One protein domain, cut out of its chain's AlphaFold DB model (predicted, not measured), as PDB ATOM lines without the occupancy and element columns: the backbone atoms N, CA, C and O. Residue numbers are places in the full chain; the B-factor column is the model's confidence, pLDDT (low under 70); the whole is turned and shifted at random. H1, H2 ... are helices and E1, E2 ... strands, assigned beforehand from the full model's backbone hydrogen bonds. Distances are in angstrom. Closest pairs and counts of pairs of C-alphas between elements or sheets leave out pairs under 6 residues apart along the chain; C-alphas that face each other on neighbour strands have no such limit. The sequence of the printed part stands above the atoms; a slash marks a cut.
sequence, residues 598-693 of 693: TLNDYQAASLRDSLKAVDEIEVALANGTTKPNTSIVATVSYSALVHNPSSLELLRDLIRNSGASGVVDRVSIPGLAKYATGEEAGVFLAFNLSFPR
ATOM      1  N   THR A 598      26.916  87.242  59.334       91.81
ATOM      2  CA  THR A 598      27.322  85.834  59.388       91.81
ATOM      3  C   THR A 598      26.495  85.122  60.449       91.81
ATOM      4  O   THR A 598      26.574  85.471  61.625       91.81
ATOM      5  N   LEU A 599      25.714  84.122  60.041       93.00
ATOM      6  CA  LEU A 599      24.931  83.299  60.955       93.00
ATOM      7  C   LEU A 599      25.860  82.473  61.849       93.00
ATOM      8  O   LEU A 599      26.796  81.833  61.356       93.00
ATOM      9  N   ASN A 600      25.576  82.454  63.151       91.56
ATOM     10  CA  ASN A 600      26.239  81.536  64.074       91.56
ATOM     11  C   ASN A 600      25.754  80.086  63.860       91.56
ATOM     12  O   ASN A 600      24.788  79.840  63.135       91.56
ATOM     13  N   ASP A 601      26.409  79.115  64.500       94.44
ATOM     14  CA  ASP A 601      26.101  77.688  64.311       94.44
ATOM     15  C   ASP A 601      24.635  77.343  64.621       94.44
ATOM     16  O   ASP A 601      24.018  76.550  63.908       94.44
ATOM     17  N   TYR A 602      24.057  77.971  65.651       92.69
ATOM     18  CA  TYR A 602      22.656  77.779  66.026       92.69
ATOM     19  C   TYR A 602      21.697  78.332  64.963       92.69
ATOM     20  O   TYR A 602      20.776  77.632  64.541       92.69
ATOM     21  N   GLN A 603      21.926  79.560  64.495       94.75
ATOM     22  CA  GLN A 603      21.122  80.206  63.454       94.75
ATOM     23  C   GLN A 603      21.223  79.458  62.123       94.75
ATOM     24  O   GLN A 603      20.224  79.262  61.436       94.75
ATOM     25  N   ALA A 604      22.422  78.995  61.765       96.75
ATOM     26  CA  ALA A 604      22.655  78.211  60.560       96.75
ATOM     27  C   ALA A 604      21.926  76.858  60.600       96.75
ATOM     28  O   ALA A 604      21.341  76.454  59.595       96.75
ATOM     29  N   ALA A 605      21.946  76.160  61.742       97.06
ATOM     30  CA  ALA A 605      21.194  74.919  61.928       97.06
ATOM     31  C   ALA A 605      19.678  75.171  61.881       97.06
ATOM     32  O   ALA A 605      18.972  74.511  61.121       97.06
ATOM     33  N   SER A 606      19.207  76.192  62.600       96.62
ATOM     34  CA  SER A 606      17.794  76.581  62.645       96.62
ATOM     35  C   SER A 606      17.252  76.944  61.265       96.62
ATOM     36  O   SER A 606      16.174  76.491  60.898       96.62
ATOM     37  N   LEU A 607      18.015  77.689  60.457       97.38
ATOM     38  CA  LEU A 607      17.622  78.013  59.087       97.38
ATOM     39  C   LEU A 607      17.464  76.755  58.224       97.38
ATOM     40  O   LEU A 607      16.505  76.651  57.466       97.38
ATOM     41  N   ARG A 608      18.376  75.782  58.342       97.38
ATOM     42  CA  ARG A 608      18.276  74.515  57.597       97.38
ATOM     43  C   ARG A 608      17.040  73.716  58.002       97.38
ATOM     44  O   ARG A 608      16.352  73.199  57.126       97.38
ATOM     45  N   ASP A 609      16.743  73.653  59.297       97.75
ATOM     46  CA  ASP A 609      15.555  72.965  59.808       97.75
ATOM     47  C   ASP A 609      14.264  73.671  59.365       97.75
ATOM     48  O   ASP A 609      13.339  73.019  58.876       97.75
ATOM     49  N   SER A 610      14.228  75.007  59.419       97.69
ATOM     50  CA  SER A 610      13.127  75.817  58.885       97.69
ATOM     51  C   SER A 610      12.909  75.566  57.392       97.69
ATOM     52  O   SER A 610      11.777  75.352  56.962       97.69
ATOM     53  N   LEU A 611      13.975  75.541  56.585       97.50
ATOM     54  CA  LEU A 611      13.875  75.286  55.143       97.50
ATOM     55  C   LEU A 611      13.406  73.863  54.830       97.50
ATOM     56  O   LEU A 611      12.625  73.673  53.901       97.50
ATOM     57  N   LYS A 612      13.794  72.878  55.643       97.50
ATOM     58  CA  LYS A 612      13.252  71.521  55.544       97.50
ATOM     59  C   LYS A 612      11.750  71.489  55.848       97.50
ATOM     60  O   LYS A 612      10.997  70.831  55.133       97.50
ATOM     61  N   ALA A 613      11.286  72.208  56.872       96.88
ATOM     62  CA  ALA A 613       9.852  72.323  57.148       96.88
ATOM     63  C   ALA A 613       9.102  72.977  55.971       96.88
ATOM     64  O   ALA A 613       7.993  72.559  55.642       96.88
ATOM     65  N   VAL A 614       9.725  73.943  55.291       97.06
ATOM     66  CA  VAL A 614       9.184  74.581  54.080       97.06
ATOM     67  C   VAL A 614       9.107  73.605  52.899       97.06
ATOM     68  O   VAL A 614       8.085  73.584  52.216       97.06
ATOM     69  N   ASP A 615      10.105  72.736  52.699       97.12
ATOM     70  CA  ASP A 615      10.025  71.643  51.712       97.12
ATOM     71  C   ASP A 615       8.803  70.747  51.969       97.12
ATOM     72  O   ASP A 615       8.075  70.365  51.052       97.12
ATOM     73  N   GLU A 616       8.530  70.436  53.236       96.25
ATOM     74  CA  GLU A 616       7.368  69.634  53.614       96.25
ATOM     75  C   GLU A 616       6.035  70.390  53.458       96.25
ATOM     76  O   GLU A 616       5.007  69.754  53.192       96.25
ATOM     77  N   ILE A 617       6.034  71.724  53.598       95.25
ATOM     78  CA  ILE A 617       4.882  72.586  53.285       95.25
ATOM     79  C   ILE A 617       4.575  72.530  51.790       95.25
ATOM     80  O   ILE A 617       3.423  72.312  51.428       95.25
ATOM     81  N   GLU A 618       5.575  72.670  50.921       95.69
ATOM     82  CA  GLU A 618       5.372  72.587  49.469       95.69
ATOM     83  C   GLU A 618       4.749  71.258  49.047       95.69
ATOM     84  O   GLU A 618       3.786  71.232  48.278       95.69
ATOM     85  N   VAL A 619       5.244  70.148  49.603       94.31
ATOM     86  CA  VAL A 619       4.662  68.823  49.360       94.31
ATOM     87  C   VAL A 619       3.214  68.760  49.854       94.31
ATOM     88  O   VAL A 619       2.369  68.163  49.187       94.31
ATOM     89  N   ALA A 620       2.894  69.360  51.005       91.50
ATOM     90  CA  ALA A 620       1.522  69.395  51.513       91.50
ATOM     91  C   ALA A 620       0.592  70.212  50.599       91.50
ATOM     92  O   ALA A 620      -0.486  69.733  50.249       91.50
ATOM     93  N   LEU A 621       1.032  71.392  50.157       92.56
ATOM     94  CA  LEU A 621       0.267  72.282  49.280       92.56
ATOM     95  C   LEU A 621       0.000  71.666  47.901       92.56
ATOM     96  O   LEU A 621      -1.108  71.798  47.376       92.56
ATOM     97  N   ALA A 622       0.966  70.933  47.343       89.75
ATOM     98  CA  ALA A 622       0.792  70.207  46.085       89.75
ATOM     99  C   ALA A 622      -0.272  69.091  46.173       89.75
ATOM    100  O   ALA A 622      -0.864  68.719  45.161       89.75
ATOM    101  N   ASN A 623      -0.533  68.574  47.378       84.75
ATOM    102  CA  ASN A 623      -1.509  67.515  47.645       84.75
ATOM    103  C   ASN A 623      -2.868  68.041  48.162       84.75
ATOM    104  O   ASN A 623      -3.748  67.240  48.488       84.75
ATOM    105  N   GLY A 624      -3.043  69.364  48.269       79.31
ATOM    106  CA  GLY A 624      -4.254  69.999  48.795       79.31
ATOM    107  C   GLY A 624      -5.488  69.881  47.887       79.31
ATOM    108  O   GLY A 624      -5.421  69.443  46.738       79.31
ATOM    109  N   THR A 625      -6.657  70.290  48.395       71.38
ATOM    110  CA  THR A 625      -7.929  70.184  47.647       71.38
ATOM    111  C   THR A 625      -8.193  71.368  46.703       71.38
ATOM    112  O   THR A 625      -8.040  72.529  47.072       71.38
ATOM    113  N   THR A 626      -8.664  71.078  45.481       62.53
ATOM    114  CA  THR A 626      -8.879  72.033  44.365       62.53
ATOM    115  C   THR A 626     -10.306  72.602  44.268       62.53
ATOM    116  O   THR A 626     -10.784  72.939  43.183       62.53
ATOM    117  N   LYS A 627     -11.043  72.672  45.382       58.81
ATOM    118  CA  LYS A 627     -12.416  73.218  45.403       58.81
ATOM    119  C   LYS A 627     -12.412  74.749  45.195       58.81
ATOM    120  O   LYS A 627     -11.338  75.337  45.129       58.81
ATOM    121  N   PRO A 628     -13.568  75.420  44.992       54.81
ATOM    122  CA  PRO A 628     -13.588  76.882  44.921       54.81
ATOM    123  C   PRO A 628     -13.038  77.468  46.226       54.81
ATOM    124  O   PRO A 628     -13.693  77.395  47.268       54.81
ATOM    125  N   ASN A 629     -11.823  78.005  46.142       66.06
ATOM    126  CA  ASN A 629     -10.980  78.338  47.282       66.06
ATOM    127  C   ASN A 629     -10.846  79.858  47.452       66.06
ATOM    128  O   ASN A 629     -10.944  80.617  46.487       66.06
ATOM    129  N   THR A 630     -10.603  80.298  48.685       80.69
ATOM    130  CA  THR A 630     -10.108  81.653  48.966       80.69
ATOM    131  C   THR A 630      -8.591  81.648  48.794       80.69
ATOM    132  O   THR A 630      -7.914  80.893  49.496       80.69
ATOM    133  N   SER A 631      -8.067  82.470  47.881       86.50
ATOM    134  CA  SER A 631      -6.624  82.624  47.658       86.50
ATOM    135  C   SER A 631      -6.064  83.776  48.487       86.50
ATOM    136  O   SER A 631      -6.567  84.898  48.411       86.50
ATOM    137  N   ILE A 632      -5.043  83.487  49.287       89.81
ATOM    138  CA  ILE A 632      -4.408  84.404  50.234       89.81
ATOM    139  C   ILE A 632      -2.899  84.201  50.190       89.81
ATOM    140  O   ILE A 632      -2.409  83.095  49.973       89.81
ATOM    141  N   VAL A 633      -2.166  85.275  50.446       91.94
ATOM    142  CA  VAL A 633      -0.717  85.250  50.583       91.94
ATOM    143  C   VAL A 633      -0.347  85.345  52.057       91.94
ATOM    144  O   VAL A 633      -0.863  86.194  52.785       91.94
ATOM    145  N   ALA A 634       0.567  84.486  52.494       93.19
ATOM    146  CA  ALA A 634       1.231  84.607  53.781       93.19
ATOM    147  C   ALA A 634       2.745  84.711  53.586       93.19
ATOM    148  O   ALA A 634       3.306  84.151  52.651       93.19
ATOM    149  N   THR A 635       3.420  85.413  54.484       94.38
ATOM    150  CA  THR A 635       4.882  85.527  54.520       94.38
ATOM    151  C   THR A 635       5.384  85.188  55.916       94.38
ATOM    152  O   THR A 635       4.600  85.035  56.851       94.38
ATOM    153  N   VAL A 636       6.693  85.039  56.072       94.38
ATOM    154  CA  VAL A 636       7.343  84.876  57.377       94.38
ATOM    155  C   VAL A 636       8.535  85.813  57.437       94.38
ATOM    156  O   VAL A 636       9.219  86.001  56.430       94.38
ATOM    157  N   SER A 637       8.788  86.407  58.601       94.50
ATOM    158  CA  SER A 637       9.971  87.248  58.771       94.50
ATOM    159  C   SER A 637      11.245  86.411  58.690       94.50
ATOM    160  O   SER A 637      11.260  85.229  59.053       94.50
ATOM    161  N   TYR A 638      12.347  87.022  58.255       95.44
ATOM    162  CA  TYR A 638      13.636  86.330  58.212       95.44
ATOM    163  C   TYR A 638      14.066  85.856  59.611       95.44
ATOM    164  O   TYR A 638      14.603  84.761  59.767       95.44
ATOM    165  N   SER A 639      13.723  86.634  60.641       94.00
ATOM    166  CA  SER A 639      13.922  86.296  62.054       94.00
ATOM    167  C   SER A 639      13.264  84.970  62.449       94.00
ATOM    168  O   SER A 639      13.878  84.155  63.136       94.00
ATOM    169  N   ALA A 640      12.046  84.707  61.962       94.12
ATOM    170  CA  ALA A 640      11.354  83.448  62.221       94.12
ATOM    171  C   ALA A 640      12.104  82.251  61.613       94.12
ATOM    172  O   ALA A 640      12.176  81.189  62.226       94.12
ATOM    173  N   LEU A 641      12.712  82.430  60.435       95.44
ATOM    174  CA  LEU A 641      13.458  81.367  59.758       95.44
ATOM    175  C   LEU A 641      14.736  80.984  60.498       95.44
ATOM    176  O   LEU A 641      15.054  79.799  60.584       95.44
ATOM    177  N   VAL A 642      15.460  81.965  61.038       95.00
ATOM    178  CA  VAL A 642      16.760  81.726  61.683       95.00
ATOM    179  C   VAL A 642      16.662  81.408  63.177       95.00
ATOM    180  O   VAL A 642      17.648  80.940  63.740       95.00
ATOM    181  N   HIS A 643      15.508  81.624  63.824       92.88
ATOM    182  CA  HIS A 643      15.355  81.393  65.268       92.88
ATOM    183  C   HIS A 643      14.168  80.510  65.688       92.88
ATOM    184  O   HIS A 643      14.146  80.044  66.826       92.88
ATOM    185  N   ASN A 644      13.175  80.256  64.827       92.69
ATOM    186  CA  ASN A 644      11.926  79.592  65.228       92.69
ATOM    187  C   ASN A 644      11.564  78.358  64.361       92.69
ATOM    188  O   ASN A 644      10.419  78.264  63.908       92.69
ATOM    189  N   PRO A 645      12.455  77.363  64.159       94.81
ATOM    190  CA  PRO A 645      12.169  76.210  63.290       94.81
ATOM    191  C   PRO A 645      10.918  75.423  63.712       94.81
ATOM    192  O   PRO A 645      10.096  75.069  62.870       94.81
ATOM    193  N   SER A 646      10.685  75.240  65.016       93.81
ATOM    194  CA  SER A 646       9.475  74.567  65.521       93.81
ATOM    195  C   SER A 646       8.176  75.310  65.185       93.81
ATOM    196  O   SER A 646       7.124  74.690  65.042       93.81
ATOM    197  N   SER A 647       8.219  76.635  65.024       91.56
ATOM    198  CA  SER A 647       7.048  77.400  64.591       91.56
ATOM    199  C   SER A 647       6.733  77.178  63.109       91.56
ATOM    200  O   SER A 647       5.563  77.222  62.730       91.56
ATOM    201  N   LEU A 648       7.745  76.901  62.279       94.56
ATOM    202  CA  LEU A 648       7.551  76.519  60.877       94.56
ATOM    203  C   LEU A 648       7.015  75.085  60.764       94.56
ATOM    204  O   LEU A 648       6.165  74.818  59.918       94.56
ATOM    205  N   GLU A 649       7.434  74.175  61.646       95.12
ATOM    206  CA  GLU A 649       6.833  72.838  61.758       95.12
ATOM    207  C   GLU A 649       5.353  72.908  62.160       95.12
ATOM    208  O   GLU A 649       4.519  72.203  61.590       95.12
ATOM    209  N   LEU A 650       5.001  73.797  63.096       94.94
ATOM    210  CA  LEU A 650       3.606  74.042  63.456       94.94
ATOM    211  C   LEU A 650       2.817  74.616  62.274       94.94
ATOM    212  O   LEU A 650       1.725  74.133  61.981       94.94
ATOM    213  N   LEU A 651       3.373  75.599  61.557       94.44
ATOM    214  CA  LEU A 651       2.753  76.151  60.349       94.44
ATOM    215  C   LEU A 651       2.511  75.063  59.291       94.44
ATOM    216  O   LEU A 651       1.432  75.009  58.702       94.44
ATOM    217  N   ARG A 652       3.478  74.160  59.091       94.88
ATOM    218  CA  ARG A 652       3.333  72.984  58.220       94.88
ATOM    219  C   ARG A 652       2.143  72.129  58.620       94.88
ATOM    220  O   ARG A 652       1.353  71.742  57.758       94.88
ATOM    221  N   ASP A 653       2.011  71.830  59.905       94.94
ATOM    222  CA  ASP A 653       0.919  70.996  60.399       94.94
ATOM    223  C   ASP A 653      -0.435  71.704  60.258       94.94
ATOM    224  O   ASP A 653      -1.404  71.078  59.835       94.94
ATOM    225  N   LEU A 654      -0.499  73.016  60.508       93.75
ATOM    226  CA  LEU A 654      -1.702  73.829  60.302       93.75
ATOM    227  C   LEU A 654      -2.137  73.851  58.828       93.75
ATOM    228  O   LEU A 654      -3.300  73.578  58.534       93.75
ATOM    229  N   ILE A 655      -1.208  74.088  57.894       91.69
ATOM    230  CA  ILE A 655      -1.475  74.060  56.444       91.69
ATOM    231  C   ILE A 655      -1.947  72.671  55.998       91.69
ATOM    232  O   ILE A 655      -2.902  72.541  55.231       91.69
ATOM    233  N   ARG A 656      -1.303  71.609  56.490       90.38
ATOM    234  CA  ARG A 656      -1.685  70.232  56.164       90.38
ATOM    235  C   ARG A 656      -3.088  69.906  56.675       90.38
ATOM    236  O   ARG A 656      -3.872  69.289  55.956       90.38
ATOM    237  N   ASN A 657      -3.406  70.324  57.897       90.31
ATOM    238  CA  ASN A 657      -4.689  70.049  58.539       90.31
ATOM    239  C   ASN A 657      -5.837  70.882  57.957       90.31
ATOM    240  O   ASN A 657      -6.979  70.424  57.977       90.31
ATOM    241  N   SER A 658      -5.556  72.071  57.416       88.25
ATOM    242  CA  SER A 658      -6.567  72.906  56.758       88.25
ATOM    243  C   SER A 658      -6.966  72.393  55.368       88.25
ATOM    244  O   SER A 658      -7.995  72.801  54.833       88.25
ATOM    245  N   GLY A 659      -6.171  71.494  54.772       86.75
ATOM    246  CA  GLY A 659      -6.391  71.000  53.411       86.75
ATOM    247  C   GLY A 659      -6.120  72.047  52.326       86.75
ATOM    248  O   GLY A 659      -6.593  71.880  51.192       86.75
ATOM    249  N   ALA A 660      -5.387  73.112  52.676       90.19
ATOM    250  CA  ALA A 660      -4.984  74.160  51.752       90.19
ATOM    251  C   ALA A 660      -4.140  73.591  50.602       90.19
ATOM    252  O   ALA A 660      -3.329  72.683  50.781       90.19
ATOM    253  N   SER A 661      -4.341  74.144  49.408       91.81
ATOM    254  CA  SER A 661      -3.477  73.937  48.241       91.81
ATOM    255  C   SER A 661      -2.700  75.211  47.937       91.81
ATOM    256  O   SER A 661      -3.039  76.271  48.460       91.81
ATOM    257  N   GLY A 662      -1.650  75.141  47.122       92.38
ATOM    258  CA  GLY A 662      -0.860  76.334  46.842       92.38
ATOM    259  C   GLY A 662       0.544  76.075  46.333       92.38
ATOM    260  O   GLY A 662       0.892  74.955  45.962       92.38
ATOM    261  N   VAL A 663       1.349  77.133  46.359       92.75
ATOM    262  CA  VAL A 663       2.783  77.102  46.050       92.75
ATOM    263  C   VAL A 663       3.552  77.945  47.061       92.75
ATOM    264  O   VAL A 663       2.999  78.880  47.648       92.75
ATOM    265  N   VAL A 664       4.826  77.615  47.257       94.94
ATOM    266  CA  VAL A 664       5.756  78.456  48.011       94.94
ATOM    267  C   VAL A 664       6.721  79.093  47.026       94.94
ATOM    268  O   VAL A 664       7.416  78.397  46.290       94.94
ATOM    269  N   ASP A 665       6.771  80.417  47.027       93.31
ATOM    270  CA  ASP A 665       7.775  81.161  46.285       93.31
ATOM    271  C   ASP A 665       8.998  81.368  47.168       93.31
ATOM    272  O   ASP A 665       8.905  81.876  48.291       93.31
ATOM    273  N   ARG A 666      10.158  80.974  46.642       94.56
ATOM    274  CA  ARG A 666      11.446  81.073  47.328       94.56
ATOM    275  C   ARG A 666      12.386  81.942  46.518       94.56
ATOM    276  O   ARG A 666      12.724  81.607  45.384       94.56
ATOM    277  N   VAL A 667      12.852  83.034  47.111       94.38
ATOM    278  CA  VAL A 667      13.767  83.960  46.441       94.38
ATOM    279  C   VAL A 667      15.008  84.156  47.296       94.38
ATOM    280  O   VAL A 667      14.918  84.560  48.452       94.38
ATOM    281  N   SER A 668      16.185  83.870  46.737       95.19
ATOM    282  CA  SER A 668      17.452  84.173  47.407       95.19
ATOM    283  C   SER A 668      17.683  85.683  47.429       95.19
ATOM    284  O   SER A 668      17.487  86.351  46.413       95.19
ATOM    285  N   ILE A 669      18.117  86.203  48.579       95.81
ATOM    286  CA  ILE A 669      18.423  87.620  48.798       95.81
ATOM    287  C   ILE A 669      19.930  87.761  49.065       95.81
ATOM    288  O   ILE A 669      20.365  87.636  50.216       95.81
ATOM    289  N   PRO A 670      20.752  88.003  48.026       93.62
ATOM    290  CA  PRO A 670      22.197  88.089  48.181       93.62
ATOM    291  C   PRO A 670      22.604  89.229  49.110       93.62
ATOM    292  O   PRO A 670      22.052  90.331  49.048       93.62
ATOM    293  N   GLY A 671      23.598  88.988  49.962       91.12
ATOM    294  CA  GLY A 671      24.137  90.003  50.866       91.12
ATOM    295  C   GLY A 671      23.227  90.360  52.047       91.12
ATOM    296  O   GLY A 671      23.567  91.278  52.790       91.12
ATOM    297  N   LEU A 672      22.117  89.639  52.251       92.44
ATOM    298  CA  LEU A 672      21.311  89.751  53.470       92.44
ATOM    299  C   LEU A 672      22.031  89.080  54.651       92.44
ATOM    300  O   LEU A 672      22.297  89.712  55.671       92.44
ATOM    301  N   ALA A 673      22.396  87.808  54.484       94.31
ATOM    302  CA  ALA A 673      23.090  86.999  55.481       94.31
ATOM    303  C   ALA A 673      23.915  85.893  54.812       94.31
ATOM    304  O   ALA A 673      23.640  85.512  53.670       94.31
ATOM    305  N   LYS A 674      24.908  85.359  55.527       95.50
ATOM    306  CA  LYS A 674      25.793  84.284  55.064       95.50
ATOM    307  C   LYS A 674      25.992  83.209  56.117       95.50
ATOM    308  O   LYS A 674      26.009  83.490  57.311       95.50
ATOM    309  N   TYR A 675      26.227  81.985  55.668       95.44
ATOM    310  CA  TYR A 675      26.793  80.941  56.516       95.44
ATOM    311  C   TYR A 675      28.261  81.249  56.839       95.44
ATOM    312  O   TYR A 675      28.930  81.972  56.099       95.44
ATOM    313  N   ALA A 676      28.809  80.629  57.889       94.00
ATOM    314  CA  ALA A 676      30.234  80.731  58.227       94.00
ATOM    315  C   ALA A 676      31.176  80.293  57.081       94.00
ATOM    316  O   ALA A 676      32.326  80.721  57.015       94.00
ATOM    317  N   THR A 677      30.685  79.472  56.145       93.75
ATOM    318  CA  THR A 677      31.392  79.063  54.918       93.75
ATOM    319  C   THR A 677      31.490  80.171  53.862       93.75
ATOM    320  O   THR A 677      32.222  80.016  52.887       93.75
ATOM    321  N   GLY A 678      30.752  81.274  54.027       93.81
ATOM    322  CA  GLY A 678      30.628  82.370  53.063       93.81
ATOM    323  C   GLY A 678      29.499  82.204  52.038       93.81
ATOM    324  O   GLY A 678      29.284  83.117  51.241       93.81
ATOM    325  N   GLU A 679      28.783  81.075  52.060       95.12
ATOM    326  CA  GLU A 679      27.597  80.820  51.231       95.12
ATOM    327  C   GLU A 679      26.428  81.739  51.627       95.12
ATOM    328  O   GLU A 679      26.265  82.067  52.803       95.12
ATOM    329  N   GLU A 680      25.615  82.154  50.652       95.31
ATOM    330  CA  GLU A 680      24.436  82.999  50.884       95.31
ATOM    331  C   GLU A 680      23.378  82.263  51.721       95.31
ATOM    332  O   GLU A 680      23.005  81.128  51.431       95.31
ATOM    333  N   ALA A 681      22.868  82.938  52.749       96.38
ATOM    334  CA  ALA A 681      21.827  82.436  53.648       96.38
ATOM    335  C   ALA A 681      20.559  83.310  53.632       96.38
ATOM    336  O   ALA A 681      19.595  83.033  54.348       96.38
ATOM    337  N   GLY A 682      20.552  84.383  52.836       95.88
ATOM    338  CA  GLY A 682      19.388  85.241  52.652       95.88
ATOM    339  C   GLY A 682      18.325  84.574  51.786       95.88
ATOM    340  O   GLY A 682      18.588  84.239  50.629       95.88
ATOM    341  N   VAL A 683      17.118  84.419  52.328       96.38
ATOM    342  CA  VAL A 683      15.976  83.830  51.623       96.38
ATOM    343  C   VAL A 683      14.676  84.508  52.044       96.38
ATOM    344  O   VAL A 683      14.402  84.669  53.231       96.38
ATOM    345  N   PHE A 684      13.889  84.906  51.051       96.44
ATOM    346  CA  PHE A 684      12.517  85.373  51.192       96.44
ATOM    347  C   PHE A 684      11.559  84.237  50.832       96.44
ATOM    348  O   PHE A 684      11.782  83.537  49.837       96.44
ATOM    349  N   LEU A 685      10.507  84.068  51.634       95.94
ATOM    350  CA  LEU A 685       9.482  83.044  51.446       95.94
ATOM    351  C   LEU A 685       8.090  83.676  51.430       95.94
ATOM    352  O   LEU A 685       7.717  84.387  52.368       95.94
ATOM    353  N   ALA A 686       7.312  83.342  50.405       95.06
ATOM    354  CA  ALA A 686       5.888  83.639  50.339       95.06
ATOM    355  C   ALA A 686       5.092  82.355  50.092       95.06
ATOM    356  O   ALA A 686       5.445  81.532  49.253       95.06
ATOM    357  N   PHE A 687       4.008  82.186  50.835       94.19
ATOM    358  CA  PHE A 687       3.095  81.059  50.748       94.19
ATOM    359  C   PHE A 687       1.821  81.541  50.051       94.19
ATOM    360  O   PHE A 687       1.029  82.273  50.645       94.19
ATOM    361  N   ASN A 688       1.617  81.138  48.798       92.56
ATOM    362  CA  ASN A 688       0.384  81.411  48.061       92.56
ATOM    363  C   ASN A 688      -0.595  80.284  48.351       92.56
ATOM    364  O   ASN A 688      -0.503  79.199  47.775       92.56
ATOM    365  N   LEU A 689      -1.504  80.535  49.282       91.44
ATOM    366  CA  LEU A 689      -2.398  79.544  49.853       91.44
ATOM    367  C   LEU A 689      -3.793  79.672  49.250       91.44
ATOM    368  O   LEU A 689      -4.306  80.763  49.035       91.44
ATOM    369  N   SER A 690      -4.433  78.537  49.015       90.31
ATOM    370  CA  SER A 690      -5.812  78.419  48.561       90.31
ATOM    371  C   SER A 690      -6.565  77.500  49.515       90.31
ATOM    372  O   SER A 690      -6.337  76.289  49.531       90.31
ATOM    373  N   PHE A 691      -7.454  78.080  50.323       84.62
ATOM    374  CA  PHE A 691      -8.189  77.363  51.367       84.62
ATOM    375  C   PHE A 691      -9.553  76.867  50.877       84.62
ATOM    376  O   PHE A 691     -10.268  77.643  50.233       84.62
ATOM    377  N   PRO A 692      -9.945  75.623  51.215       78.19
ATOM    378  CA  PRO A 692     -11.296  75.136  50.964       78.19
ATOM    379  C   PRO A 692     -12.316  75.954  51.765       78.19
ATOM    380  O   PRO A 692     -12.125  76.194  52.955       78.19
ATOM    381  N   ARG A 693     -13.385  76.395  51.092       62.50
ATOM    382  CA  ARG A 693     -14.525  77.075  51.725       62.50
ATOM    383  C   ARG A 693     -15.357  76.161  52.614       62.50
ATOM    384  O   ARG A 693     -15.560  74.985  52.221       62.50
TER     385      ARG A 693
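Overview. This is residues 598 to 693 of the 693 residues of an uncharacterized protein of Planctomycetes bacterium (UniProt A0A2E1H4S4). A long, narrow sheet of three strands has the long helix H1 lying along one face over E3 and E2, with H3 side by side with H1 and the short helix H2 packed steeply on residues 603 to 611 of H1. The long link between E2 and E3 reaches to one end of the length, and the link from H1 to E1 makes the turn at the other end. The printed part has 96 residues with three named helices and three named strands, in the order H1 E1 H2 H3 E2 E3; the sheet, in the order E1 E3 E2, is antiparallel and the class is mixed, helices and strands. The whole is compact, with a radius of gyration of the C-alphas of 14.2 A, and spans 45 by 23 by 17 A, only just a rod.

Arrangement. In the sheet, E3, residues 683 to 692, is the inner strand between the edge strands E1, residues 629 to 635, and E2, residues 661 to 668. E1 and E3 are antiparallel at 160 degrees, with N 632 and O 689 at 2.8 A. E2 and E3 form a hairpin at 171 degrees, with N 690 and O 661 at 2.7 A. H1, residues 601 to 622, is on the sheet at a height of 10.8 A, over E3 and E2, and runs along the strands, at 19 degrees to E2 on the local plane; with the sheet it makes two layers, a helix on one face. H3, residues 645 to 658, touches H1 at a shallow tilt of 9 degrees, the same way, the closest C-alphas being those of Ser 610 and Pro 645, 4.5 A apart. H2, residues 638 to 643, touches residues 603 to 611 of H1 alone, at a steep tilt of 64 degrees, opposite ways; the closest C-alphas are those of Leu 607 and Val 642, 4.6 A apart. H2 and H3 are close but not clearly touching, at 7.7 A between the C-alphas of Leu 641 and Leu 648. H2 only grazes the sheet with residues 638 to 641, and H3 with 655 to 658. E1, H2 and H3, and E2 form a split strand-helix-strand unit, two strands running the same way with E3 between them, and its crossover is right-handed. In H1, H2 and H3 every O i to N i+4 pair is within hydrogen-bond range.

Along the chain. H1 is 32.1 A long, from C-alpha 601 at (26.101, 77.688, 64.311). H3 measures 20.1 A, E1 18.9 A, E2 23.3 A and E3 28.6 A; E3 ends at C-alpha 692 at (-11.296, 75.136, 50.964).

Size, cuts and confidence. The C-alphas of Pro 628 and Thr 677, the two farthest apart, are 46.1 A apart. The printed part has no cut, and the link E2 to E3, residues 669 to 682, is long. The mean pLDDT of the printed part is 91.4; residues 626 to 629 and 693 are under 70.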